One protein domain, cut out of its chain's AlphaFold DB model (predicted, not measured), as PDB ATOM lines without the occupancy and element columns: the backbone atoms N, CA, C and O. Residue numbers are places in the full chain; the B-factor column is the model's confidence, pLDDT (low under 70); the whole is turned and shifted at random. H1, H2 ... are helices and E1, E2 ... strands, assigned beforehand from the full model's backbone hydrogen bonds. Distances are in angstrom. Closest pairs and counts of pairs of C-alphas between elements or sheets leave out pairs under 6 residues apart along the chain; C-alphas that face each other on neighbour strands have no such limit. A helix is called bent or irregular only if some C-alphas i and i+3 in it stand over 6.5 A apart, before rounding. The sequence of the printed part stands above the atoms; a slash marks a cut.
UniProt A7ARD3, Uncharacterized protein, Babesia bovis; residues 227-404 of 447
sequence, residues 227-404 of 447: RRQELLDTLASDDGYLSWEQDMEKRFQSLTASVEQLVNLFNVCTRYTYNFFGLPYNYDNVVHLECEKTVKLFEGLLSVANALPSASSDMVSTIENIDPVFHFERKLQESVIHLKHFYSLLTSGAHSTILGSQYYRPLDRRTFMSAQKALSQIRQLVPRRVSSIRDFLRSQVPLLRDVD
ATOM      1  N   ARG A 227     159.989 110.564 160.618       93.56
ATOM      2  CA  ARG A 227     160.115 111.429 159.441       93.56
ATOM      3  C   ARG A 227     158.758 111.753 158.820       93.56
ATOM      4  O   ARG A 227     158.525 112.886 158.407       93.56
ATOM      5  N   ARG A 228     157.847 110.775 158.789       93.94
ATOM      6  CA  ARG A 228     156.451 110.972 158.381       93.94
ATOM      7  C   ARG A 228     155.755 112.016 159.254       93.94
ATOM      8  O   ARG A 228     155.099 112.903 158.716       93.94
ATOM      9  N   GLN A 229     155.890 111.906 160.575       91.88
ATOM     10  CA  GLN A 229     155.247 112.836 161.501       91.88
ATOM     11  C   GLN A 229     155.792 114.259 161.341       91.88
ATOM     12  O   GLN A 229     155.011 115.193 161.244       91.88
ATOM     13  N   GLU A 230     157.110 114.416 161.199       92.44
ATOM     14  CA  GLU A 230     157.755 115.717 160.970       92.44
ATOM     15  C   GLU A 230     157.213 116.430 159.715       92.44
ATOM     16  O   GLU A 230     156.958 117.636 159.730       92.44
ATOM     17  N   LEU A 231     156.990 115.683 158.627       91.56
ATOM     18  CA  LEU A 231     156.407 116.221 157.394       91.56
ATOM     19  C   LEU A 231     154.949 116.665 157.581       91.56
ATOM     20  O   LEU A 231     154.573 117.733 157.098       91.56
ATOM     21  N   LEU A 232     154.141 115.868 158.287       90.50
ATOM     22  CA  LEU A 232     152.748 116.204 158.594       90.50
ATOM     23  C   LEU A 232     152.645 117.420 159.522       90.50
ATOM     24  O   LEU A 232     151.827 118.303 159.274       90.50
ATOM     25  N   ASP A 233     153.495 117.495 160.545       89.62
ATOM     26  CA  ASP A 233     153.546 118.629 161.473       89.62
ATOM     27  C   ASP A 233     153.941 119.919 160.739       89.62
ATOM     28  O   ASP A 233     153.386 120.985 161.006       89.62
ATOM     29  N   THR A 234     154.852 119.821 159.763       88.44
ATOM     30  CA  THR A 234     155.237 120.955 158.911       88.44
ATOM     31  C   THR A 234     154.060 121.443 158.062       88.44
ATOM     32  O   THR A 234     153.794 122.642 158.041       88.44
ATOM     33  N   LEU A 235     153.318 120.539 157.405       87.75
ATOM     34  CA  LEU A 235     152.119 120.913 156.640       87.75
ATOM     35  C   LEU A 235     151.050 121.557 157.532       87.75
ATOM     36  O   LEU A 235     150.518 122.610 157.196       87.75
ATOM     37  N   ALA A 236     150.783 120.969 158.699       87.94
ATOM     38  CA  ALA A 236     149.814 121.513 159.645       87.94
ATOM     39  C   ALA A 236     150.228 122.904 160.163       87.94
ATOM     40  O   ALA A 236     149.377 123.771 160.371       87.94
ATOM     41  N   SER A 237     151.530 123.136 160.361       86.75
ATOM     42  CA  SER A 237     152.070 124.452 160.714       86.75
ATOM     43  C   SER A 237     151.889 125.463 159.579       86.75
ATOM     44  O   SER A 237     151.528 126.611 159.847       86.75
ATOM     45  N   ASP A 238     152.110 125.055 158.328       87.44
ATOM     46  CA  ASP A 238     151.922 125.906 157.149       87.44
ATOM     47  C   ASP A 238     150.439 126.316 157.007       87.44
ATOM     48  O   ASP A 238     150.129 127.503 156.853       87.44
ATOM     49  N   ASP A 239     149.508 125.374 157.176       87.12
ATOM     50  CA  ASP A 239     148.062 125.644 157.200       87.12
ATOM     51  C   ASP A 239     147.655 126.556 158.363       87.12
ATOM     52  O   ASP A 239     146.886 127.513 158.193       87.12
ATOM     53  N   GLY A 240     148.202 126.293 159.553       88.56
ATOM     54  CA  GLY A 240     147.999 127.122 160.739       88.56
ATOM     55  C   GLY A 240     148.440 128.566 160.504       88.56
ATOM     56  O   GLY A 240     147.717 129.503 160.855       88.56
ATOM     57  N   TYR A 241     149.581 128.756 159.838       89.19
ATOM     58  CA  TYR A 241     150.061 130.073 159.439       89.19
ATOM     59  C   TYR A 241     149.106 130.767 158.460       89.19
ATOM     60  O   TYR A 241     148.757 131.930 158.666       89.19
ATOM     61  N   LEU A 242     148.643 130.066 157.418       89.44
ATOM     62  CA  LEU A 242     147.714 130.626 156.429       89.44
ATOM     63  C   LEU A 242     146.378 131.050 157.055       89.44
ATOM     64  O   LEU A 242     145.813 132.070 156.655       89.44
ATOM     65  N   SER A 243     145.874 130.295 158.035       90.81
ATOM     66  CA  SER A 243     144.680 130.676 158.798       90.81
ATOM     67  C   SER A 243     144.941 131.904 159.673       90.81
ATOM     68  O   SER A 243     144.129 132.830 159.706       90.81
ATOM     69  N   TRP A 244     146.075 131.926 160.376       91.31
ATOM     70  CA  TRP A 244     146.447 133.034 161.249       91.31
ATOM     71  C   TRP A 244     146.657 134.343 160.474       91.31
ATOM     72  O   TRP A 244     146.171 135.390 160.905       91.31
ATOM     73  N   GLU A 245     147.302 134.299 159.305       91.81
ATOM     74  CA  GLU A 245     147.504 135.468 158.436       91.81
ATOM     75  C   GLU A 245     146.172 136.090 157.998       91.81
ATOM     76  O   GLU A 245     145.995 137.303 158.116       91.81
ATOM     77  N   GLN A 246     145.196 135.269 157.595       91.94
ATOM     78  CA  GLN A 246     143.866 135.749 157.204       91.94
ATOM     79  C   GLN A 246     143.128 136.438 158.355       91.94
ATOM     80  O   GLN A 246     142.430 137.437 158.148       91.94
ATOM     81  N   ASP A 247     143.252 135.911 159.572       91.75
ATOM     82  CA  ASP A 247     142.644 136.512 160.755       91.75
ATOM     83  C   ASP A 247     143.338 137.820 161.148       91.75
ATOM     84  O   ASP A 247     142.665 138.804 161.479       91.75
ATOM     85  N   MET A 248     144.667 137.872 161.049       91.06
ATOM     86  CA  MET A 248     145.433 139.098 161.260       91.06
ATOM     87  C   MET A 248     145.085 140.169 160.223       91.06
ATOM     88  O   MET A 248     144.893 141.324 160.598       91.06
ATOM     89  N   GLU A 249     144.898 139.805 158.953       92.12
ATOM     90  CA  GLU A 249     144.491 140.749 157.908       92.12
ATOM     91  C   GLU A 249     143.135 141.397 158.217       92.12
ATOM     92  O   GLU A 249     142.994 142.624 158.173       92.12
ATOM     93  N   LYS A 250     142.137 140.600 158.623       92.69
ATOM     94  CA  LYS A 250     140.828 141.129 159.048       92.69
ATOM     95  C   LYS A 250     140.967 142.089 160.232       92.69
ATOM     96  O   LYS A 250     140.325 143.144 160.256       92.69
ATOM     97  N   ARG A 251     141.820 141.758 161.208       92.56
ATOM     98  CA  ARG A 251     142.091 142.622 162.371       92.56
ATOM     99  C   ARG A 251     142.763 143.927 161.966       92.56
ATOM    100  O   ARG A 251     142.343 144.985 162.424       92.56
ATOM    101  N   PHE A 252     143.753 143.887 161.082       92.75
ATOM    102  CA  PHE A 252     144.448 145.075 160.584       92.75
ATOM    103  C   PHE A 252     143.519 146.036 159.835       92.75
ATOM    104  O   PHE A 252     143.578 147.256 160.046       92.75
ATOM    105  N   GLN A 253     142.609 145.499 159.019       91.38
ATOM    106  CA  GLN A 253     141.566 146.286 158.357       91.38
ATOM    107  C   GLN A 253     140.610 146.926 159.379       91.38
ATOM    108  O   GLN A 253     140.362 148.135 159.322       91.38
ATOM    109  N   SER A 254     140.138 146.146 160.359       92.38
ATOM    110  CA  SER A 254     139.257 146.617 161.440       92.38
ATOM    111  C   SER A 254     139.903 147.709 162.304       92.38
ATOM    112  O   SER A 254     139.275 148.727 162.604       92.38
ATOM    113  N   LEU A 255     141.180 147.542 162.657       93.44
ATOM    114  CA  LEU A 255     141.969 148.509 163.422       93.44
ATOM    115  C   LEU A 255     142.059 149.852 162.702       93.44
ATOM    116  O   LEU A 255     141.768 150.894 163.289       93.44
ATOM    117  N   THR A 256     142.415 149.828 161.418       91.88
ATOM    118  CA  THR A 256     142.551 151.045 160.609       91.88
ATOM    119  C   THR A 256     141.212 151.781 160.492       91.88
ATOM    120  O   THR A 256     141.152 152.994 160.701       91.88
ATOM    121  N   ALA A 257     140.118 151.050 160.253       92.88
ATOM    122  CA  ALA A 257     138.772 151.619 160.210       92.88
ATOM    123  C   ALA A 257     138.335 152.208 161.565       92.88
ATOM    124  O   ALA A 257     137.754 153.293 161.619       92.88
ATOM    125  N   SER A 258     138.654 151.526 162.667       93.75
ATOM    126  CA  SER A 258     138.306 151.957 164.026       93.75
ATOM    127  C   SER A 258     139.068 153.216 164.458       93.75
ATOM    128  O   SER A 258     138.504 154.067 165.146       93.75
ATOM    129  N   VAL A 259     140.322 153.391 164.019       95.38
ATOM    130  CA  VAL A 259     141.085 154.635 164.242       95.38
ATOM    131  C   VAL A 259     140.422 155.810 163.522       95.38
ATOM    132  O   VAL A 259     140.212 156.860 164.132       95.38
ATOM    133  N   GLU A 260     140.034 155.642 162.256       94.31
ATOM    134  CA  GLU A 260     139.312 156.685 161.513       94.31
ATOM    135  C   GLU A 260     137.944 156.989 162.143       94.31
ATOM    136  O   GLU A 260     137.559 158.153 162.268       94.31
ATOM    137  N   GLN A 261     137.227 155.966 162.618       94.12
ATOM    138  CA  GLN A 261     135.980 156.153 163.360       94.12
ATOM    139  C   GLN A 261     136.193 156.985 164.630       94.12
ATOM    140  O   GLN A 261     135.403 157.895 164.895       94.12
ATOM    141  N   LEU A 262     137.245 156.702 165.404       95.06
ATOM    142  CA  LEU A 262     137.567 157.442 166.623       95.06
ATOM    143  C   LEU A 262     137.853 158.920 166.321       95.06
ATOM    144  O   LEU A 262     137.308 159.803 166.984       95.06
ATOM    145  N   VAL A 263     138.658 159.190 165.289       93.75
ATOM    146  CA  VAL A 263     138.971 160.554 164.835       93.75
ATOM    147  C   VAL A 263     137.701 161.292 164.414       93.75
ATOM    148  O   VAL A 263     137.484 162.436 164.817       93.75
ATOM    149  N   ASN A 264     136.832 160.639 163.640       92.06
ATOM    150  CA  ASN A 264     135.573 161.227 163.196       92.06
ATOM    151  C   ASN A 264     134.644 161.540 164.372       92.06
ATOM    152  O   ASN A 264     134.162 162.667 164.466       92.06
ATOM    153  N   LEU A 265     134.445 160.598 165.299       91.06
ATOM    154  CA  LEU A 265     133.649 160.815 166.510       91.06
ATOM    155  C   LEU A 265     134.189 161.990 167.338       91.06
ATOM    156  O   LEU A 265     133.410 162.835 167.776       91.06
ATOM    157  N   PHE A 266     135.511 162.101 167.493       91.62
ATOM    158  CA  PHE A 266     136.117 163.191 168.260       91.62
ATOM    159  C   PHE A 266     135.879 164.545 167.594       91.62
ATOM    160  O   PHE A 266     135.492 165.506 168.260       91.62
ATOM    161  N   ASN A 267     136.027 164.610 166.268       88.50
ATOM    162  CA  ASN A 267     135.727 165.813 165.500       88.50
ATOM    163  C   ASN A 267     134.260 166.239 165.668       88.50
ATOM    164  O   ASN A 267     133.988 167.434 165.790       88.50
ATOM    165  N   VAL A 268     133.310 165.300 165.730       87.44
ATOM    166  CA  VAL A 268     131.908 165.646 166.017       87.44
ATOM    167  C   VAL A 268     131.765 166.195 167.441       87.44
ATOM    168  O   VAL A 268     131.184 167.266 167.601       87.44
ATOM    169  N   CYS A 269     132.353 165.556 168.459       85.88
ATOM    170  CA  CYS A 269     132.333 166.064 169.839       85.88
ATOM    171  C   CYS A 269     132.894 167.494 169.945       85.88
ATOM    172  O   CYS A 269     132.304 168.342 170.610       85.88
ATOM    173  N   THR A 270     133.987 167.800 169.236       81.44
ATOM    174  CA  THR A 270     134.586 169.150 169.240       81.44
ATOM    175  C   THR A 270     133.697 170.229 168.625       81.44
ATOM    176  O   THR A 270     133.857 171.400 168.943       81.44
ATOM    177  N   ARG A 271     132.724 169.882 167.774       78.94
ATOM    178  CA  ARG A 271     131.766 170.874 167.257       78.94
ATOM    179  C   ARG A 271     130.791 171.329 168.336       78.94
ATOM    180  O   ARG A 271     130.403 172.488 168.349       78.94
ATOM    181  N   TYR A 272     130.443 170.450 169.273       73.62
ATOM    182  CA  TYR A 272     129.558 170.795 170.385       73.62
ATOM    183  C   TYR A 272     130.264 171.618 171.467       73.62
ATOM    184  O   TYR A 272     129.606 172.288 172.257       73.62
ATOM    185  N   THR A 273     131.598 171.685 171.474       69.19
ATOM    186  CA  THR A 273     132.309 172.605 172.376       69.19
ATOM    187  C   THR A 273     132.247 174.062 171.910       69.19
ATOM    188  O   THR A 273     132.384 174.962 172.736       69.19
ATOM    189  N   TYR A 274     131.951 174.304 170.625       61.88
ATOM    190  CA  TYR A 274     131.771 175.633 170.036       61.88
ATOM    191  C   TYR A 274     130.643 175.647 168.991       61.88
ATOM    192  O   TYR A 274     130.899 175.377 167.820       61.88
ATOM    193  N   ASN A 275     129.422 176.016 169.400       55.19
ATOM    194  CA  ASN A 275     128.550 177.006 168.733       55.19
ATOM    195  C   ASN A 275     127.053 176.776 168.977       55.19
ATOM    196  O   ASN A 275     126.441 175.885 168.394       55.19
ATOM    197  N   PHE A 276     126.449 177.760 169.645       46.00
ATOM    198  CA  PHE A 276     125.211 178.394 169.192       46.00
ATOM    199  C   PHE A 276     125.540 179.892 169.019       46.00
ATOM    200  O   PHE A 276     125.916 180.548 169.986       46.00
ATOM    201  N   PHE A 277     125.515 180.421 167.787       51.50
ATOM    202  CA  PHE A 277     125.811 181.837 167.463       51.50
ATOM    203  C   PHE A 277     127.153 182.414 167.984       51.50
ATOM    204  O   PHE A 277     127.210 183.565 168.410       51.50
ATOM    205  N   GLY A 278     128.257 181.656 167.956       56.62
ATOM    206  CA  GLY A 278     129.573 182.178 168.365       56.62
ATOM    207  C   GLY A 278     129.794 182.259 169.880       56.62
ATOM    208  O   GLY A 278     130.873 182.669 170.310       56.62
ATOM    209  N   LEU A 279     128.811 181.849 170.691       60.72
ATOM    210  CA  LEU A 279     128.933 181.763 172.145       60.72
ATOM    211  C   LEU A 279     129.373 180.347 172.567       60.72
ATOM    212  O   LEU A 279     128.840 179.360 172.046       60.72
ATOM    213  N   PRO A 280     130.339 180.219 173.499       67.94
ATOM    214  CA  PRO A 280     130.753 178.923 174.020       67.94
ATOM    215  C   PRO A 280     129.655 178.328 174.912       67.94
ATOM    216  O   PRO A 280     129.095 179.019 175.766       67.94
ATOM    217  N   TYR A 281     129.379 177.032 174.745       78.25
ATOM    218  CA  TYR A 281     128.570 176.291 175.709       78.25
ATOM    219  C   TYR A 281     129.340 176.145 177.022       78.25
ATOM    220  O   TYR A 281     130.534 175.831 177.038       78.25
ATOM    221  N   ASN A 282     128.636 176.357 178.126       85.56
ATOM    222  CA  ASN A 282     129.127 176.093 179.464       85.56
ATOM    223  C   ASN A 282     128.589 174.745 179.931       85.56
ATOM    224  O   ASN A 282     127.401 174.468 179.780       85.56
ATOM    225  N   TYR A 283     129.457 173.935 180.518       88.69
ATOM    226  CA  TYR A 283     129.172 172.557 180.890       88.69
ATOM    227  C   TYR A 283     129.368 172.329 182.385       88.69
ATOM    228  O   TYR A 283     130.188 173.009 183.011       88.69
ATOM    229  N   ASP A 284     128.612 171.384 182.941       90.38
ATOM    230  CA  ASP A 284     128.731 170.977 184.339       90.38
ATOM    231  C   ASP A 284     129.940 170.058 184.599       90.38
ATOM    232  O   ASP A 284     130.633 169.599 183.686       90.38
ATOM    233  N   ASN A 285     130.185 169.759 185.877       89.12
ATOM    234  CA  ASN A 285     131.316 168.933 186.300       89.12
ATOM    235  C   ASN A 285     131.301 167.504 185.723       89.12
ATOM    236  O   ASN A 285     132.366 166.895 185.633       89.12
ATOM    237  N   VAL A 286     130.139 166.963 185.334       91.12
ATOM    238  CA  VAL A 286     130.046 165.614 184.753       91.12
ATOM    239  C   VAL A 286     130.734 165.606 183.392       91.12
ATOM    240  O   VAL A 286     131.610 164.779 183.142       91.12
ATOM    241  N   VAL A 287     130.416 166.577 182.536       89.62
ATOM    242  CA  VAL A 287     131.032 166.693 181.207       89.62
ATOM    243  C   VAL A 287     132.522 167.027 181.306       89.62
ATOM    244  O   VAL A 287     133.313 166.487 180.531       89.62
ATOM    245  N   HIS A 288     132.934 167.863 182.268       88.94
ATOM    246  CA  HIS A 288     134.360 168.138 182.513       88.94
ATOM    247  C   HIS A 288     135.131 166.859 182.874       88.94
ATOM    248  O   HIS A 288     136.174 166.589 182.277       88.94
ATOM    249  N   LEU A 289     134.587 166.022 183.765       90.56
ATOM    250  CA  LEU A 289     135.203 164.750 184.150       90.56
ATOM    251  C   LEU A 289     135.334 163.785 182.958       90.56
ATOM    252  O   LEU A 289     136.377 163.156 182.770       90.56
ATOM    253  N   GLU A 290     134.296 163.672 182.128       90.94
ATOM    254  CA  GLU A 290     134.317 162.812 180.936       90.94
ATOM    255  C   GLU A 290     135.265 163.336 179.842       90.94
ATOM    256  O   GLU A 290     135.912 162.554 179.131       90.94
ATOM    257  N   CYS A 291     135.427 164.658 179.746       88.88
ATOM    258  CA  CYS A 291     136.415 165.288 178.878       88.88
ATOM    259  C   CYS A 291     137.849 164.963 179.330       88.88
ATOM    260  O   CYS A 291     138.673 164.556 178.510       88.88
ATOM    261  N   GLU A 292     138.154 165.081 180.625       89.12
ATOM    262  CA  GLU A 292     139.468 164.708 181.168       89.12
ATOM    263  C   GLU A 292     139.779 163.219 180.958       89.12
ATOM    264  O   GLU A 292     140.896 162.861 180.574       89.12
ATOM    265  N   LYS A 293     138.785 162.342 181.155       91.62
ATOM    266  CA  LYS A 293     138.912 160.906 180.855       91.62
ATOM    267  C   LYS A 293     139.239 160.656 179.383       91.62
ATOM    268  O   LYS A 293     140.098 159.829 179.095       91.62
ATOM    269  N   THR A 294     138.615 161.398 178.464       90.38
ATOM    270  CA  THR A 294     138.880 161.287 177.018       90.38
ATOM    271  C   THR A 294     140.349 161.568 176.693       90.38
ATOM    272  O   THR A 294     140.970 160.820 175.941       90.38
ATOM    273  N   VAL A 295     140.936 162.606 177.297       89.50
ATOM    274  CA  VAL A 295     142.354 162.944 177.080       89.50
ATOM    275  C   VAL A 295     143.269 161.846 177.603       89.50
ATOM    276  O   VAL A 295     144.135 161.381 176.865       89.50
ATOM    277  N   LYS A 296     143.025 161.363 178.828       91.06
ATOM    278  CA  LYS A 296     143.796 160.254 179.413       91.06
ATOM    279  C   LYS A 296     143.713 158.985 178.564       91.06
ATOM    280  O   LYS A 296     144.715 158.288 178.409       91.06
ATOM    281  N   LEU A 297     142.544 158.690 177.991       93.75
ATOM    282  CA  LEU A 297     142.368 157.556 177.082       93.75
ATOM    283  C   LEU A 297     143.201 157.716 175.810       93.75
ATOM    284  O   LEU A 297     143.859 156.761 175.411       93.75
ATOM    285  N   PHE A 298     143.237 158.901 175.196       94.31
ATOM    286  CA  PHE A 298     144.032 159.123 173.984       94.31
ATOM    287  C   PHE A 298     145.537 159.156 174.244       94.31
ATOM    288  O   PHE A 298     146.297 158.645 173.427       94.31
ATOM    289  N   GLU A 299     145.979 159.703 175.375       91.06
ATOM    290  CA  GLU A 299     147.381 159.633 175.801       91.06
ATOM    291  C   GLU A 299     147.806 158.182 176.060       91.06
ATOM    292  O   GLU A 299     148.857 157.743 175.587       91.06
ATOM    293  N   GLY A 300     146.951 157.399 176.729       92.19
ATOM    294  CA  GLY A 300     147.151 155.962 176.904       92.19
ATOM    295  C   GLY A 300     147.187 155.215 175.569       92.19
ATOM    296  O   GLY A 300     148.087 154.411 175.336       92.19
ATOM    297  N   LEU A 301     146.259 155.517 174.660       94.38
ATOM    298  CA  LEU A 301     146.189 154.915 173.329       94.38
ATOM    299  C   LEU A 301     147.431 155.242 172.487       94.38
ATOM    300  O   LEU A 301     147.944 154.371 171.792       94.38
ATOM    301  N   LEU A 302     147.949 156.470 172.582       94.56
ATOM    302  CA  LEU A 302     149.183 156.890 171.921       94.56
ATOM    303  C   LEU A 302     150.406 156.149 172.477       94.56
ATOM    304  O   LEU A 302     151.261 155.730 171.702       94.56
ATOM    305  N   SER A 303     150.484 155.962 173.798       92.75
ATOM    306  CA  SER A 303     151.549 155.172 174.429       92.75
ATOM    307  C   SER A 303     151.594 153.749 173.865       92.75
ATOM    308  O   SER A 303     152.646 153.282 173.431       92.75
ATOM    309  N   VAL A 304     150.430 153.099 173.758       93.12
ATOM    310  CA  VAL A 304     150.320 151.756 173.173       93.12
ATOM    311  C   VAL A 304     150.618 151.766 171.672       93.12
ATOM    312  O   VAL A 304     151.305 150.875 171.182       93.12
ATOM    313  N   ALA A 305     150.173 152.789 170.935       92.88
ATOM    314  CA  ALA A 305     150.485 152.935 169.514       92.88
ATOM    315  C   ALA A 305     152.001 153.022 169.270       92.88
ATOM    316  O   ALA A 305     152.515 152.411 168.337       92.88
ATOM    317  N   ASN A 306     152.732 153.743 170.124       91.19
ATOM    318  CA  ASN A 306     154.189 153.856 170.029       91.19
ATOM    319  C   ASN A 306     154.916 152.530 170.296       91.19
ATOM    320  O   ASN A 306     156.026 152.350 169.800       91.19
ATOM    321  N   ALA A 307     154.292 151.613 171.041       89.25
ATOM    322  CA  ALA A 307     154.806 150.272 171.302       89.25
ATOM    323  C   ALA A 307     154.500 149.266 170.176       89.25
ATOM    324  O   ALA A 307     154.942 148.122 170.254       89.25
ATOM    325  N   LEU A 308     153.757 149.659 169.131       89.62
ATOM    326  CA  LEU A 308     153.512 148.785 167.985       89.62
ATOM    327  C   LEU A 308     154.833 148.438 167.280       89.62
ATOM    328  O   LEU A 308     155.638 149.344 167.017       89.62
ATOM    329  N   PRO A 309     155.041 147.160 166.923       84.25
ATOM    330  CA  PRO A 309     156.297 146.717 166.341       84.25
ATOM    331  C   PRO A 309     156.578 147.423 165.010       84.25
ATOM    332  O   PRO A 309     155.691 147.699 164.197       84.25
ATOM    333  N   SER A 310     157.853 147.741 164.797       75.12
ATOM    334  CA  SER A 310     158.378 148.104 163.485       75.12
ATOM    335  C   SER A 310     158.520 146.868 162.601       75.12
ATOM    336  O   SER A 310     158.586 145.762 163.126       75.12
ATOM    337  N   ALA A 311     158.617 147.074 161.282       66.25
ATOM    338  CA  ALA A 311     158.932 146.021 160.315       66.25
ATOM    339  C   ALA A 311     160.013 145.081 160.867       66.25
ATOM    340  O   ALA A 311     161.103 145.554 161.204       66.25
ATOM    341  N   SER A 312     159.702 143.791 160.982       66.75
ATOM    342  CA  SER A 312     160.694 142.779 161.328       66.75
ATOM    343  C   SER A 312     161.237 142.116 160.065       66.75
ATOM    344  O   SER A 312     160.561 142.067 159.037       66.75
ATOM    345  N   SER A 313     162.471 141.621 160.146       69.75
ATOM    346  CA  SER A 313     163.085 140.782 159.119       69.75
ATOM    347  C   SER A 313     162.760 139.296 159.280       69.75
ATOM    348  O   SER A 313     163.011 138.541 158.348       69.75
ATOM    349  N   ASP A 314     162.251 138.869 160.442       80.75
ATOM    350  CA  ASP A 314     162.062 137.451 160.763       80.75
ATOM    351  C   ASP A 314     160.684 137.140 161.374       80.75
ATOM    352  O   ASP A 314     160.097 137.941 162.111       80.75
ATOM    353  N   MET A 315     160.172 135.947 161.068       79.00
ATOM    354  CA  MET A 315     158.840 135.487 161.453       79.00
ATOM    355  C   MET A 315     158.709 135.296 162.961       79.00
ATOM    356  O   MET A 315     157.728 135.756 163.542       79.00
ATOM    357  N   VAL A 316     159.700 134.669 163.603       82.81
ATOM    358  CA  VAL A 316     159.649 134.354 165.042       82.81
ATOM    359  C   VAL A 316     159.501 135.639 165.845       82.81
ATOM    360  O   VAL A 316     158.550 135.805 166.605       82.81
ATOM    361  N   SER A 317     160.364 136.613 165.566       83.38
ATOM    362  CA  SER A 317     160.282 137.929 166.201       83.38
ATOM    363  C   SER A 317     158.982 138.684 165.881       83.38
ATOM    364  O   SER A 317     158.522 139.474 166.702       83.38
ATOM    365  N   THR A 318     158.364 138.463 164.715       83.31
ATOM    366  CA  THR A 318     157.061 139.070 164.386       83.31
ATOM    367  C   THR A 318     155.953 138.490 165.257       83.31
ATOM    368  O   THR A 318     155.125 139.244 165.764       83.31
ATOM    369  N   ILE A 319     155.958 137.170 165.459       81.62
ATOM    370  CA  ILE A 319     154.994 136.465 166.311       81.62
ATOM    371  C   ILE A 319     155.170 136.884 167.775       81.62
ATOM    372  O   ILE A 319     154.195 137.257 168.419       81.62
ATOM    373  N   GLU A 320     156.402 136.908 168.286       84.00
ATOM    374  CA  GLU A 320     156.689 137.295 169.676       84.00
ATOM    375  C   GLU A 320     156.285 138.741 169.997       84.00
ATOM    376  O   GLU A 320     155.914 139.054 171.126       84.00
ATOM    377  N   ASN A 321     156.326 139.632 169.004       86.50
ATOM    378  CA  ASN A 321     156.043 141.053 169.189       86.50
ATOM    379  C   ASN A 321     154.648 141.472 168.704       86.50
ATOM    380  O   ASN A 321     154.399 142.670 168.557       86.50
ATOM    381  N   ILE A 322     153.734 140.532 168.444       87.44
ATOM    382  CA  ILE A 322     152.394 140.864 167.938       87.44
ATOM    383  C   ILE A 322     151.434 141.340 169.043       87.44
ATOM    384  O   ILE A 322     150.498 142.089 168.765       87.44
ATOM    385  N   ASP A 323     151.686 140.991 170.307       88.88
ATOM    386  CA  ASP A 323     150.825 141.309 171.460       88.88
ATOM    387  C   ASP A 323     150.415 142.791 171.606       88.88
ATOM    388  O   ASP A 323     149.238 143.066 171.889       88.88
ATOM    389  N   PRO A 324     151.301 143.782 171.371       90.62
ATOM    390  CA  PRO A 324     150.931 145.194 171.373       90.62
ATOM    391  C   PRO A 324     149.796 145.542 170.400       90.62
ATOM    392  O   PRO A 324     149.025 146.459 170.681       90.62
ATOM    393  N   VAL A 325     149.640 144.807 169.291       90.94
ATOM    394  CA  VAL A 325     148.528 144.986 168.339       90.94
ATOM    395  C   VAL A 325     147.197 144.658 169.013       90.94
ATOM    396  O   VAL A 325     146.252 145.444 168.929       90.94
ATOM    397  N   PHE A 326     147.124 143.535 169.732       91.25
ATOM    398  CA  PHE A 326     145.913 143.128 170.447       91.25
ATOM    399  C   PHE A 326     145.604 144.061 171.621       91.25
ATOM    400  O   PHE A 326     144.441 144.384 171.885       91.25
ATOM    401  N   HIS A 327     146.638 144.542 172.315       92.44
ATOM    402  CA  HIS A 327     146.457 145.530 173.374       92.44
ATOM    403  C   HIS A 327     145.927 146.862 172.824       92.44
ATOM    404  O   HIS A 327     145.003 147.450 173.398       92.44
ATOM    405  N   PHE A 328     146.461 147.309 171.682       94.31
ATOM    406  CA  PHE A 328     145.999 148.504 170.986       94.31
ATOM    407  C   PHE A 328     144.537 148.374 170.548       94.31
ATOM    408  O   PHE A 328     143.750 149.287 170.789       94.31
ATOM    409  N   GLU A 329     144.148 147.230 169.975       94.06
ATOM    410  CA  GLU A 329     142.766 146.946 169.565       94.06
ATOM    411  C   GLU A 329     141.777 147.120 170.726       94.06
ATOM    412  O   GLU A 329     140.780 147.835 170.599       94.06
ATOM    413  N   ARG A 330     142.085 146.539 171.892       93.56
ATOM    414  CA  ARG A 330     141.241 146.658 173.089       93.56
ATOM    415  C   ARG A 330     141.122 148.111 173.557       93.56
ATOM    416  O   ARG A 330     140.018 148.591 173.810       93.56
ATOM    417  N   LYS A 331     142.244 148.834 173.629       94.38
ATOM    418  CA  LYS A 331     142.271 150.249 174.044       94.38
ATOM    419  C   LYS A 331     141.534 151.163 173.069       94.38
ATOM    420  O   LYS A 331     140.897 152.135 173.482       94.38
ATOM    421  N   LEU A 332     141.594 150.846 171.781       95.44
ATOM    422  CA  LEU A 332     140.868 151.558 170.743       95.44
ATOM    423  C   LEU A 332     139.356 151.366 170.903       95.44
ATOM    424  O   LEU A 332     138.618 152.349 170.884       95.44
ATOM    425  N   GLN A 333     138.899 150.133 171.140       94.12
ATOM    426  CA  GLN A 333     137.486 149.843 171.403       94.12
ATOM    427  C   GLN A 333     136.973 150.560 172.660       94.12
ATOM    428  O   GLN A 333     135.925 151.204 172.603       94.12
ATOM    429  N   GLU A 334     137.731 150.522 173.764       94.19
ATOM    430  CA  GLU A 334     137.426 151.279 174.991       94.19
ATOM    431  C   GLU A 334     137.255 152.777 174.693       94.19
ATOM    432  O   GLU A 334     136.270 153.394 175.103       94.19
ATOM    433  N   SER A 335     138.177 153.349 173.912       95.06
ATOM    434  CA  SER A 335     138.155 154.764 173.533       95.06
ATOM    435  C   SER A 335     136.941 155.111 172.669       95.06
ATOM    436  O   SER A 335     136.302 156.136 172.894       95.06
ATOM    437  N   VAL A 336     136.578 154.255 171.708       94.75
ATOM    438  CA  VAL A 336     135.396 154.455 170.852       94.75
ATOM    439  C   VAL A 336     134.105 154.402 171.674       94.75
ATOM    440  O   VAL A 336     133.222 155.237 171.472       94.75
ATOM    441  N   ILE A 337     133.980 153.445 172.599       94.06
ATOM    442  CA  ILE A 337     132.802 153.313 173.474       94.06
ATOM    443  C   ILE A 337     132.663 154.546 174.368       94.06
ATOM    444  O   ILE A 337     131.590 155.153 174.411       94.06
ATOM    445  N   HIS A 338     133.754 154.951 175.023       94.56
ATOM    446  CA  HIS A 338     133.792 156.153 175.854       94.56
ATOM    447  C   HIS A 338     133.358 157.388 175.069       94.56
ATOM    448  O   HIS A 338     132.508 158.157 175.510       94.56
ATOM    449  N   LEU A 339     133.888 157.553 173.859       92.75
ATOM    450  CA  LEU A 339     133.620 158.731 173.050       92.75
ATOM    451  C   LEU A 339     132.168 158.797 172.556       92.75
ATOM    452  O   LEU A 339     131.609 159.886 172.465       92.75
ATOM    453  N   LYS A 340     131.528 157.648 172.299       93.50
ATOM    454  CA  LYS A 340     130.081 157.581 172.027       93.50
ATOM    455  C   LYS A 340     129.259 158.032 173.236       93.50
ATOM    456  O   LYS A 340     128.286 158.767 173.064       93.50
ATOM    457  N   HIS A 341     129.648 157.624 174.443       91.94
ATOM    458  CA  HIS A 341     128.982 158.060 175.672       91.94
ATOM    459  C   HIS A 341     129.164 159.565 175.901       91.94
ATOM    460  O   HIS A 341     128.190 160.286 176.117       91.94
ATOM    461  N   PHE A 342     130.395 160.053 175.750       91.06
ATOM    462  CA  PHE A 342     130.715 161.471 175.861       91.06
ATOM    463  C   PHE A 342     129.947 162.322 174.841       91.06
ATOM    464  O   PHE A 342     129.379 163.351 175.196       91.06
ATOM    465  N   TYR A 343     129.851 161.862 173.591       90.19
ATOM    466  CA  TYR A 343     129.034 162.507 172.567       90.19
ATOM    467  C   TYR A 343     127.564 162.625 172.994       90.19
ATOM    468  O   TYR A 343     126.981 163.707 172.927       90.19
ATOM    469  N   SER A 344     126.975 161.535 173.494       89.81
ATOM    470  CA  SER A 344     125.596 161.541 173.991       89.81
ATOM    471  C   SER A 344     125.394 162.582 175.095       89.81
ATOM    472  O   SER A 344     124.407 163.315 175.057       89.81
ATOM    473  N   LEU A 345     126.334 162.689 176.041       89.00
ATOM    474  CA  LEU A 345     126.283 163.688 177.115       89.00
ATOM    475  C   LEU A 345     126.309 165.117 176.566       89.00
ATOM    476  O   LEU A 345     125.448 165.917 176.937       89.00
ATOM    477  N   LEU A 346     127.226 165.412 175.637       85.75
ATOM    478  CA  LEU A 346     127.336 166.728 174.996       85.75
ATOM    479  C   LEU A 346     126.046 167.123 174.266       85.75
ATOM    480  O   LEU A 346     125.616 168.270 174.344       85.75
ATOM    481  N   THR A 347     125.413 166.175 173.574       85.31
ATOM    482  CA  THR A 347     124.202 166.446 172.778       85.31
ATOM    483  C   THR A 347     122.897 166.440 173.569       85.31
ATOM    484  O   THR A 347     121.889 166.936 173.073       85.31
ATOM    485  N   SER A 348     122.892 165.903 174.794       85.19
ATOM    486  CA  SER A 348     121.672 165.744 175.599       85.19
ATOM    487  C   SER A 348     121.009 167.065 176.003       85.19
ATOM    488  O   SER A 348     119.840 167.074 176.380       85.19
ATOM    489  N   GLY A 349     121.758 168.173 176.001       78.00
ATOM    490  CA  GLY A 349     121.313 169.475 176.504       78.00
ATOM    491  C   GLY A 349     121.185 169.557 178.033       78.00
ATOM    492  O   GLY A 349     121.255 170.653 178.581       78.00
ATOM    493  N   ALA A 350     121.074 168.422 178.732       84.62
ATOM    494  CA  ALA A 350     120.876 168.346 180.181       84.62
ATOM    495  C   ALA A 350     122.073 168.865 180.996       84.62
ATOM    496  O   ALA A 350     121.897 169.335 182.115       84.62
ATOM    497  N   HIS A 351     123.275 168.804 180.418       86.38
ATOM    498  CA  HIS A 351     124.535 169.167 181.074       86.38
ATOM    499  C   HIS A 351     125.181 170.429 180.485       86.38
ATOM    500  O   HIS A 351     126.372 170.670 180.683       86.38
ATOM    501  N   SER A 352     124.417 171.233 179.739       84.69
ATOM    502  CA  SER A 352     124.929 172.406 179.026       84.69
ATOM    503  C   SER A 352     124.036 173.633 179.202       84.69
ATOM    504  O   SER A 352     122.816 173.520 179.236       84.69
ATOM    505  N   THR A 353     124.635 174.822 179.242       81.62
ATOM    506  CA  THR A 353     123.928 176.112 179.264       81.62
ATOM    507  C   THR A 353     124.706 177.180 178.498       81.62
ATOM    508  O   THR A 353     125.928 177.118 178.368       81.62
ATOM    509  N   ILE A 354     124.003 178.191 177.991       76.94
ATOM    510  CA  ILE A 354     124.608 179.354 177.323       76.94
ATOM    511  C   ILE A 354     125.067 180.396 178.363       76.94
ATOM    512  O   ILE A 354     125.978 181.179 178.107       76.94
ATOM    513  N   LEU A 355     124.491 180.379 179.570       77.19
ATOM    514  CA  LEU A 355     124.810 181.325 180.642       77.19
ATOM    515  C   LEU A 355     125.881 180.752 181.577       77.19
ATOM    516  O   LEU A 355     125.663 179.736 182.236       77.19
ATOM    517  N   GLY A 356     127.033 181.416 181.657       74.19
ATOM    518  CA  GLY A 356     128.119 181.006 182.549       74.19
ATOM    519  C   GLY A 356     127.742 181.141 184.027       74.19
ATOM    520  O   GLY A 356     127.081 182.098 184.428       74.19
ATOM    521  N   SER A 357     128.184 180.191 184.853       79.50
ATOM    522  CA  SER A 357     128.046 180.257 186.313       79.50
ATOM    523  C   SER A 357     129.225 179.570 187.005       79.50
ATOM    524  O   SER A 357     130.078 178.959 186.364       79.50
ATOM    525  N   GLN A 358     129.277 179.614 188.338       77.56
ATOM    526  CA  GLN A 358     130.306 178.883 189.085       77.56
ATOM    527  C   GLN A 358     130.272 177.358 188.847       77.56
ATOM    528  O   GLN A 358     131.327 176.728 188.954       77.56
ATOM    529  N   TYR A 359     129.102 176.809 188.485       79.56
ATOM    530  CA  TYR A 359     128.854 175.381 188.235       79.56
ATOM    531  C   TYR A 359     128.922 174.984 186.757       79.56
ATOM    532  O   TYR A 359     129.162 173.820 186.462       79.56
ATOM    533  N   TYR A 360     128.722 175.938 185.842       84.69
ATOM    534  CA  TYR A 360     128.759 175.713 184.399       84.69
ATOM    535  C   TYR A 360     129.845 176.578 183.776       84.69
ATOM    536  O   TYR A 360     129.727 177.806 183.748       84.69
ATOM    537  N   ARG A 361     130.887 175.933 183.250       85.06
ATOM    538  CA  ARG A 361     132.079 176.595 182.699       85.06
ATOM    539  C   ARG A 361     132.401 176.080 181.302       85.06
ATOM    540  O   ARG A 361     132.090 174.922 181.015       85.06
ATOM    541  N   PRO A 362     133.045 176.888 180.445       84.50
ATOM    542  CA  PRO A 362     133.465 176.411 179.139       84.50
ATOM    543  C   PRO A 362     134.544 175.337 179.306       84.50
ATOM    544  O   PRO A 362     135.345 175.384 180.242       84.50
ATOM    545  N   LEU A 363     134.567 174.369 178.394       82.62
ATOM    546  CA  LEU A 363     135.615 173.352 178.369       82.62
ATOM    547  C   LEU A 363     136.966 173.971 177.980       82.62
ATOM    548  O   LEU A 363     137.034 174.842 177.108       82.62
ATOM    549  N   ASP A 364     138.053 173.504 178.601       80.38
ATOM    550  CA  ASP A 364     139.390 174.028 178.319       80.38
ATOM    551  C   ASP A 364     139.848 173.649 176.902       80.38
ATOM    552  O   ASP A 364     140.000 172.480 176.535       80.38
ATOM    553  N   ARG A 365     140.122 174.674 176.094       77.25
ATOM    554  CA  ARG A 365     140.614 174.524 174.724       77.25
ATOM    555  C   ARG A 365     141.974 173.826 174.674       77.25
ATOM    556  O   ARG A 365     142.244 173.119 173.704       77.25
ATOM    557  N   ARG A 366     142.833 173.996 175.687       78.94
ATOM    558  CA  ARG A 366     144.155 173.343 175.732       78.94
ATOM    559  C   ARG A 366     144.021 171.822 175.814       78.94
ATOM    560  O   ARG A 366     144.736 171.113 175.108       78.94
ATOM    561  N   THR A 367     143.054 171.340 176.586       79.50
ATOM    562  CA  THR A 367     142.714 169.920 176.746       79.50
ATOM    563  C   THR A 367     142.302 169.286 175.414       79.50
ATOM    564  O   THR A 367     142.834 168.245 175.028       79.50
ATOM    565  N   PHE A 368     141.452 169.966 174.636       81.06
ATOM    566  CA  PHE A 368     141.062 169.510 173.296       81.06
ATOM    567  C   PHE A 368     142.212 169.532 172.286       81.06
ATOM    568  O   PHE A 368     142.340 168.598 171.496       81.06
ATOM    569  N   MET A 369     143.075 170.550 172.328       83.12
ATOM    570  CA  MET A 369     144.263 170.611 171.468       83.12
ATOM    571  C   MET A 369     145.244 169.467 171.768       83.12
ATOM    572  O   MET A 369     145.812 168.897 170.835       83.12
ATOM    573  N   SER A 370     145.420 169.099 173.045       85.81
ATOM    574  CA  SER A 370     146.248 167.948 173.441       85.81
ATOM    575  C   SER A 370     145.679 166.634 172.896       85.81
ATOM    576  O   SER A 370     146.375 165.886 172.207       85.81
ATOM    577  N   ALA A 371     144.379 166.401 173.102       88.00
ATOM    578  CA  ALA A 371     143.667 165.232 172.589       88.00
ATOM    579  C   ALA A 371     143.723 165.130 171.053       88.00
ATOM    580  O   ALA A 371     143.996 164.062 170.504       88.00
ATOM    581  N   GLN A 372     143.534 166.252 170.352       89.88
ATOM    582  CA  GLN A 372     143.628 166.314 168.895       89.88
ATOM    583  C   GLN A 372     145.043 165.991 168.401       89.88
ATOM    584  O   GLN A 372     145.204 165.269 167.414       89.88
ATOM    585  N   LYS A 373     146.076 166.484 169.098       91.12
ATOM    586  CA  LYS A 373     147.474 166.168 168.789       91.12
ATOM    587  C   LYS A 373     147.742 164.670 168.949       91.12
ATOM    588  O   LYS A 373     148.276 164.069 168.018       91.12
ATOM    589  N   ALA A 374     147.326 164.063 170.061       92.62
ATOM    590  CA  ALA A 374     147.486 162.626 170.291       92.62
ATOM    591  C   ALA A 374     146.790 161.791 169.200       92.62
ATOM    592  O   ALA A 374     147.419 160.934 168.581       92.62
ATOM    593  N   LEU A 375     145.531 162.106 168.875       93.75
ATOM    594  CA  LEU A 375     144.796 161.433 167.798       93.75
ATOM    595  C   LEU A 375     145.454 161.598 166.426       93.75
ATOM    596  O   LEU A 375     145.486 160.645 165.652       93.75
ATOM    597  N   SER A 376     145.996 162.778 166.116       93.00
ATOM    598  CA  SER A 376     146.690 163.002 164.843       93.00
ATOM    599  C   SER A 376     147.938 162.125 164.701       93.00
ATOM    600  O   SER A 376     148.186 161.581 163.626       93.00
ATOM    601  N   GLN A 377     148.674 161.921 165.798       94.75
ATOM    602  CA  GLN A 377     149.837 161.037 165.832       94.75
ATOM    603  C   GLN A 377     149.420 159.572 165.684       94.75
ATOM    604  O   GLN A 377     149.997 158.862 164.865       94.75
ATOM    605  N   ILE A 378     148.371 159.139 166.392       95.00
ATOM    606  CA  ILE A 378     147.808 157.783 166.267       95.00
ATOM    607  C   ILE A 378     147.368 157.515 164.821       95.00
ATOM    608  O   ILE A 378     147.741 156.497 164.241       95.00
ATOM    609  N   ARG A 379     146.635 158.457 164.215       94.81
ATOM    610  CA  ARG A 379     146.136 158.365 162.835       94.81
ATOM    611  C   ARG A 379     147.255 158.200 161.806       94.81
ATOM    612  O   ARG A 379     147.060 157.524 160.805       94.81
ATOM    613  N   GLN A 380     148.420 158.801 162.035       92.69
ATOM    614  CA  GLN A 380     149.576 158.661 161.141       92.69
ATOM    615  C   GLN A 380     150.385 157.389 161.416       92.69
ATOM    616  O   GLN A 380     150.857 156.736 160.486       92.69
ATOM    617  N   LEU A 381     150.570 157.044 162.690       92.44
ATOM    618  CA  LEU A 381     151.475 155.979 163.107       92.44
ATOM    619  C   LEU A 381     150.872 154.591 162.884       92.44
ATOM    620  O   LEU A 381     151.542 153.719 162.329       92.44
ATOM    621  N   VAL A 382     149.616 154.386 163.282       92.62
ATOM    622  CA  VAL A 382     148.985 153.057 163.291       92.62
ATOM    623  C   VAL A 382     148.876 152.462 161.885       92.62
ATOM    624  O   VAL A 382     149.387 151.356 161.703       92.62
ATOM    625  N   PRO A 383     148.335 153.155 160.861       91.88
ATOM    626  CA  PRO A 383     148.235 152.578 159.519       91.88
ATOM    627  C   PRO A 383     149.603 152.222 158.932       91.88
ATOM    628  O   PRO A 383     149.743 151.210 158.248       91.88
ATOM    629  N   ARG A 384     150.641 153.014 159.234       91.19
ATOM    630  CA  ARG A 384     152.012 152.761 158.774       91.19
ATOM    631  C   ARG A 384     152.627 151.522 159.431       91.19
ATOM    632  O   ARG A 384     153.276 150.737 158.750       91.19
ATOM    633  N   ARG A 385     152.453 151.346 160.743       90.31
ATOM    634  CA  ARG A 385     152.958 150.160 161.459       90.31
ATOM    635  C   ARG A 385     152.205 148.901 161.039       90.31
ATOM    636  O   ARG A 385     152.829 147.910 160.680       90.31
ATOM    637  N   VAL A 386     150.878 148.981 161.001       91.38
ATOM    638  CA  VAL A 386     149.994 147.878 160.611       91.38
ATOM    639  C   VAL A 386     150.255 147.420 159.175       91.38
ATOM    640  O   VAL A 386     150.419 146.225 158.950       91.38
ATOM    641  N   SER A 387     150.363 148.345 158.214       90.25
ATOM    642  CA  SER A 387     150.690 147.991 156.821       90.25
ATOM    643  C   SER A 387     152.041 147.294 156.709       90.25
ATOM    644  O   SER A 387     152.142 146.291 156.020       90.25
ATOM    645  N   SER A 388     153.051 147.755 157.444       89.25
ATOM    646  CA  SER A 388     154.362 147.114 157.433       89.25
ATOM    647  C   SER A 388     154.334 145.667 157.932       89.25
ATOM    648  O   SER A 388     155.015 144.823 157.355       89.25
ATOM    649  N   ILE A 389     153.586 145.379 159.003       89.00
ATOM    650  CA  ILE A 389     153.446 144.015 159.540       89.00
ATOM    651  C   ILE A 389     152.660 143.158 158.549       89.00
ATOM    652  O   ILE A 389     153.073 142.052 158.213       89.00
ATOM    653  N   ARG A 390     151.550 143.695 158.038       90.31
ATOM    654  CA  ARG A 390     150.720 143.037 157.032       90.31
ATOM    655  C   ARG A 390     151.522 142.639 155.798       90.31
ATOM    656  O   ARG A 390     151.432 141.502 155.353       90.31
ATOM    657  N   ASP A 391     152.282 143.569 155.233       89.81
ATOM    658  CA  ASP A 391     153.016 143.338 153.993       89.81
ATOM    659  C   ASP A 391     154.111 142.274 154.205       89.81
ATOM    660  O   ASP A 391     154.335 141.441 153.325       89.81
ATOM    661  N   PHE A 392     154.722 142.234 155.398       89.50
ATOM    662  CA  PHE A 392     155.629 141.157 155.795       89.50
ATOM    663  C   PHE A 392     154.917 139.799 155.858       89.50
ATOM    664  O   PHE A 392     155.363 138.869 155.191       89.50
ATOM    665  N   LEU A 393     153.796 139.677 156.579       89.31
ATOM    666  CA  LEU A 393     153.053 138.410 156.666       89.31
ATOM    667  C   LEU A 393     152.608 137.927 155.277       89.31
ATOM    668  O   LEU A 393     152.865 136.795 154.869       89.31
ATOM    669  N   ARG A 394     152.056 138.833 154.474       88.88
ATOM    670  CA  ARG A 394     151.598 138.519 153.121       88.88
ATOM    671  C   ARG A 394     152.727 138.073 152.189       88.88
ATOM    672  O   ARG A 394     152.476 137.290 151.277       88.88
ATOM    673  N   SER A 395     153.960 138.541 152.404       88.44
ATOM    674  CA  SER A 395     155.122 138.129 151.602       88.44
ATOM    675  C   SER A 395     155.481 136.647 151.760       88.44
ATOM    676  O   SER A 395     156.107 136.080 150.869       88.44
ATOM    677  N   GLN A 396     155.059 136.014 152.857       86.12
ATOM    678  CA  GLN A 396     155.373 134.619 153.172       86.12
ATOM    679  C   GLN A 396     154.331 133.650 152.594       86.12
ATOM    680  O   GLN A 396     154.648 132.508 152.277       86.12
ATOM    681  N   VAL A 397     153.100 134.115 152.357       86.56
ATOM    682  CA  VAL A 397     151.986 133.311 151.817       86.56
ATOM    683  C   VAL A 397     152.307 132.604 150.483       86.56
ATOM    684  O   VAL A 397     151.967 131.425 150.356       86.56
ATOM    685  N   PRO A 398     152.958 133.237 149.482       83.69
ATOM    686  CA  PRO A 398     153.276 132.569 148.217       83.69
ATOM    687  C   PRO A 398     154.212 131.363 148.365       83.69
ATOM    688  O   PRO A 398     154.119 130.439 147.567       83.69
ATOM    689  N   LEU A 399     155.087 131.356 149.378       76.62
ATOM    690  CA  LEU A 399     156.007 130.243 149.648       76.62
ATOM    691  C   LEU A 399     155.276 129.004 150.193       76.62
ATOM    692  O   LEU A 399     155.790 127.888 150.107       76.62
ATOM    693  N   LEU A 400     154.085 129.205 150.758       77.94
ATOM    694  CA  LEU A 400     153.316 128.180 151.462       77.94
ATOM    695  C   LEU A 400     152.158 127.623 150.626       77.94
ATOM    696  O   LEU A 400     151.749 126.491 150.837       77.94
ATOM    697  N   ARG A 401     151.651 128.376 149.641       75.19
ATOM    698  CA  ARG A 401     150.530 127.967 148.770       75.19
ATOM    699  C   ARG A 401     150.932 127.148 147.533       75.19
ATOM    700  O   ARG A 401     150.174 127.103 146.564       75.19
ATOM    701  N   ASP A 402     152.109 126.529 147.526       77.75
ATOM    702  CA  ASP A 402     152.490 125.625 146.437       77.75
ATOM    703  C   ASP A 402     151.663 124.328 146.529       77.75
ATOM    704  O   ASP A 402     151.974 123.434 147.312       77.75
ATOM    705  N   VAL A 403     150.597 124.230 145.729       73.00
ATOM    706  CA  VAL A 403     149.712 123.049 145.670       73.00
ATOM    707  C   VAL A 403     150.494 121.790 145.287       73.00
ATOM    708  O   VAL A 403     150.219 120.699 145.791       73.00
ATOM    709  N   ASP A 404     151.530 121.933 144.456       81.25
ATOM    710  CA  ASP A 404     152.361 120.799 144.074       81.25
ATOM    711  C   ASP A 404     153.228 120.334 145.257       81.25
ATOM    712  O   ASP A 404     153.612 119.167 145.323       81.25
TER     713      ASP A 404
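What this domain is: This is residues 227 to 404 of the 447 residues of an uncharacterized protein of Babesia bovis (UniProt A7ARD3). The printed part is a long, narrow bundle of four helices, H1, H2, H4 and H5, running up and down, with H1 beside H4 and H5, and H2 beside the same two. H1 and H5 are the long members and reach past H2 and H4 at one end of the rod, where residues 227 to 234 of H1 stick out alone; short H3 lies in the turn from H2 to H4, near H5, and the other end of the rod holds E1 and the loop of residues 348 to 364. There are 178 residues with five named helices and one named strand, in the order H1, E1, H2, H3, H4, H5, and E1 pairs with no named strand. The class is mostly helix. The whole is loose, with a radius of gyration of the C-alphas of 22.1 A and spans of 81 by 25 by 23 A.

How they stand to each other: The bundle begins with H1, residues 227 to 273, and goes on with H2, residues 285 to 306, H4, residues 323 to 347, and H5, residues 365 to 400, each running against the one before it. H1 touches H4 with residues 255 to 272 alone, the same way at a shallow tilt of 25 degrees; the closest C-alphas are those of Cys 269 and Tyr 343, 5.6 A apart. H1 also touches H5, opposite ways at a shallow tilt of 22 degrees, with the C-alphas of Thr 256 and Pro 383 closest at 6.0 A. H2 touches H4, opposite ways at a shallow tilt of 21 degrees, with the C-alphas of Val 304 and Phe 328 closest at 5.8 A. H5 touches H2 with residues 367 to 382 alone, the same way at a shallow tilt of 34 degrees, only just short of steep; the C-alphas of Val 295 and Ala 371 are the closest, 5.2 A apart. H1 and H2 are apart, and H4 and H5 are only just apart, at 8.4 A. H3, residues 315 to 320, touches no helix, but is close to H5 without clearly touching it, with the C-alphas of Thr 318 and Ile 389 closest at 7.8 A. E1, residues 274 to 276, meets H1 only through their tight link; antiparallel to it run residues 279 to 280. In H2, H3 and H4 every O i to N i+4 pair is within hydrogen-bond range; in H1 it is 41 of 43 and in H5 25 of 32. H5 is irregular, but only just: C-alphas 395 and 398 are 6.8 A apart.

Where its parts are: H1, with 47 residues, is the longest helix; it begins with C-alpha 227 at (160.115, 111.429, 159.441) and measures 68.4 A to C-alpha 273. E1 follows directly and measures 7.2 A. H2 measures 31.9 A and H3 8.7 A. H4 measures 36.6 A and ends with C-alpha 347 at (124.202, 166.446, 172.778). H5 measures 53.4 A and ends with C-alpha 400 at (153.316, 128.180, 151.462).

The domain as a whole: The two C-alphas farthest apart are those of Arg 227 and Leu 355, at 81.1 A. Without residues 227 to 234, which stand free, the body spans 75 by 23 by 23 A. The printed part has no cut. The link from H4 to H5 is long, with 17 residues; those from E1 to H2 and from H2 to H3 are short, with 8 residues each, and that from H3 to H4 is tight. The mean pLDDT of the printed part is 86.7, and residues 273 to 280 and 311 to 313 are under 70.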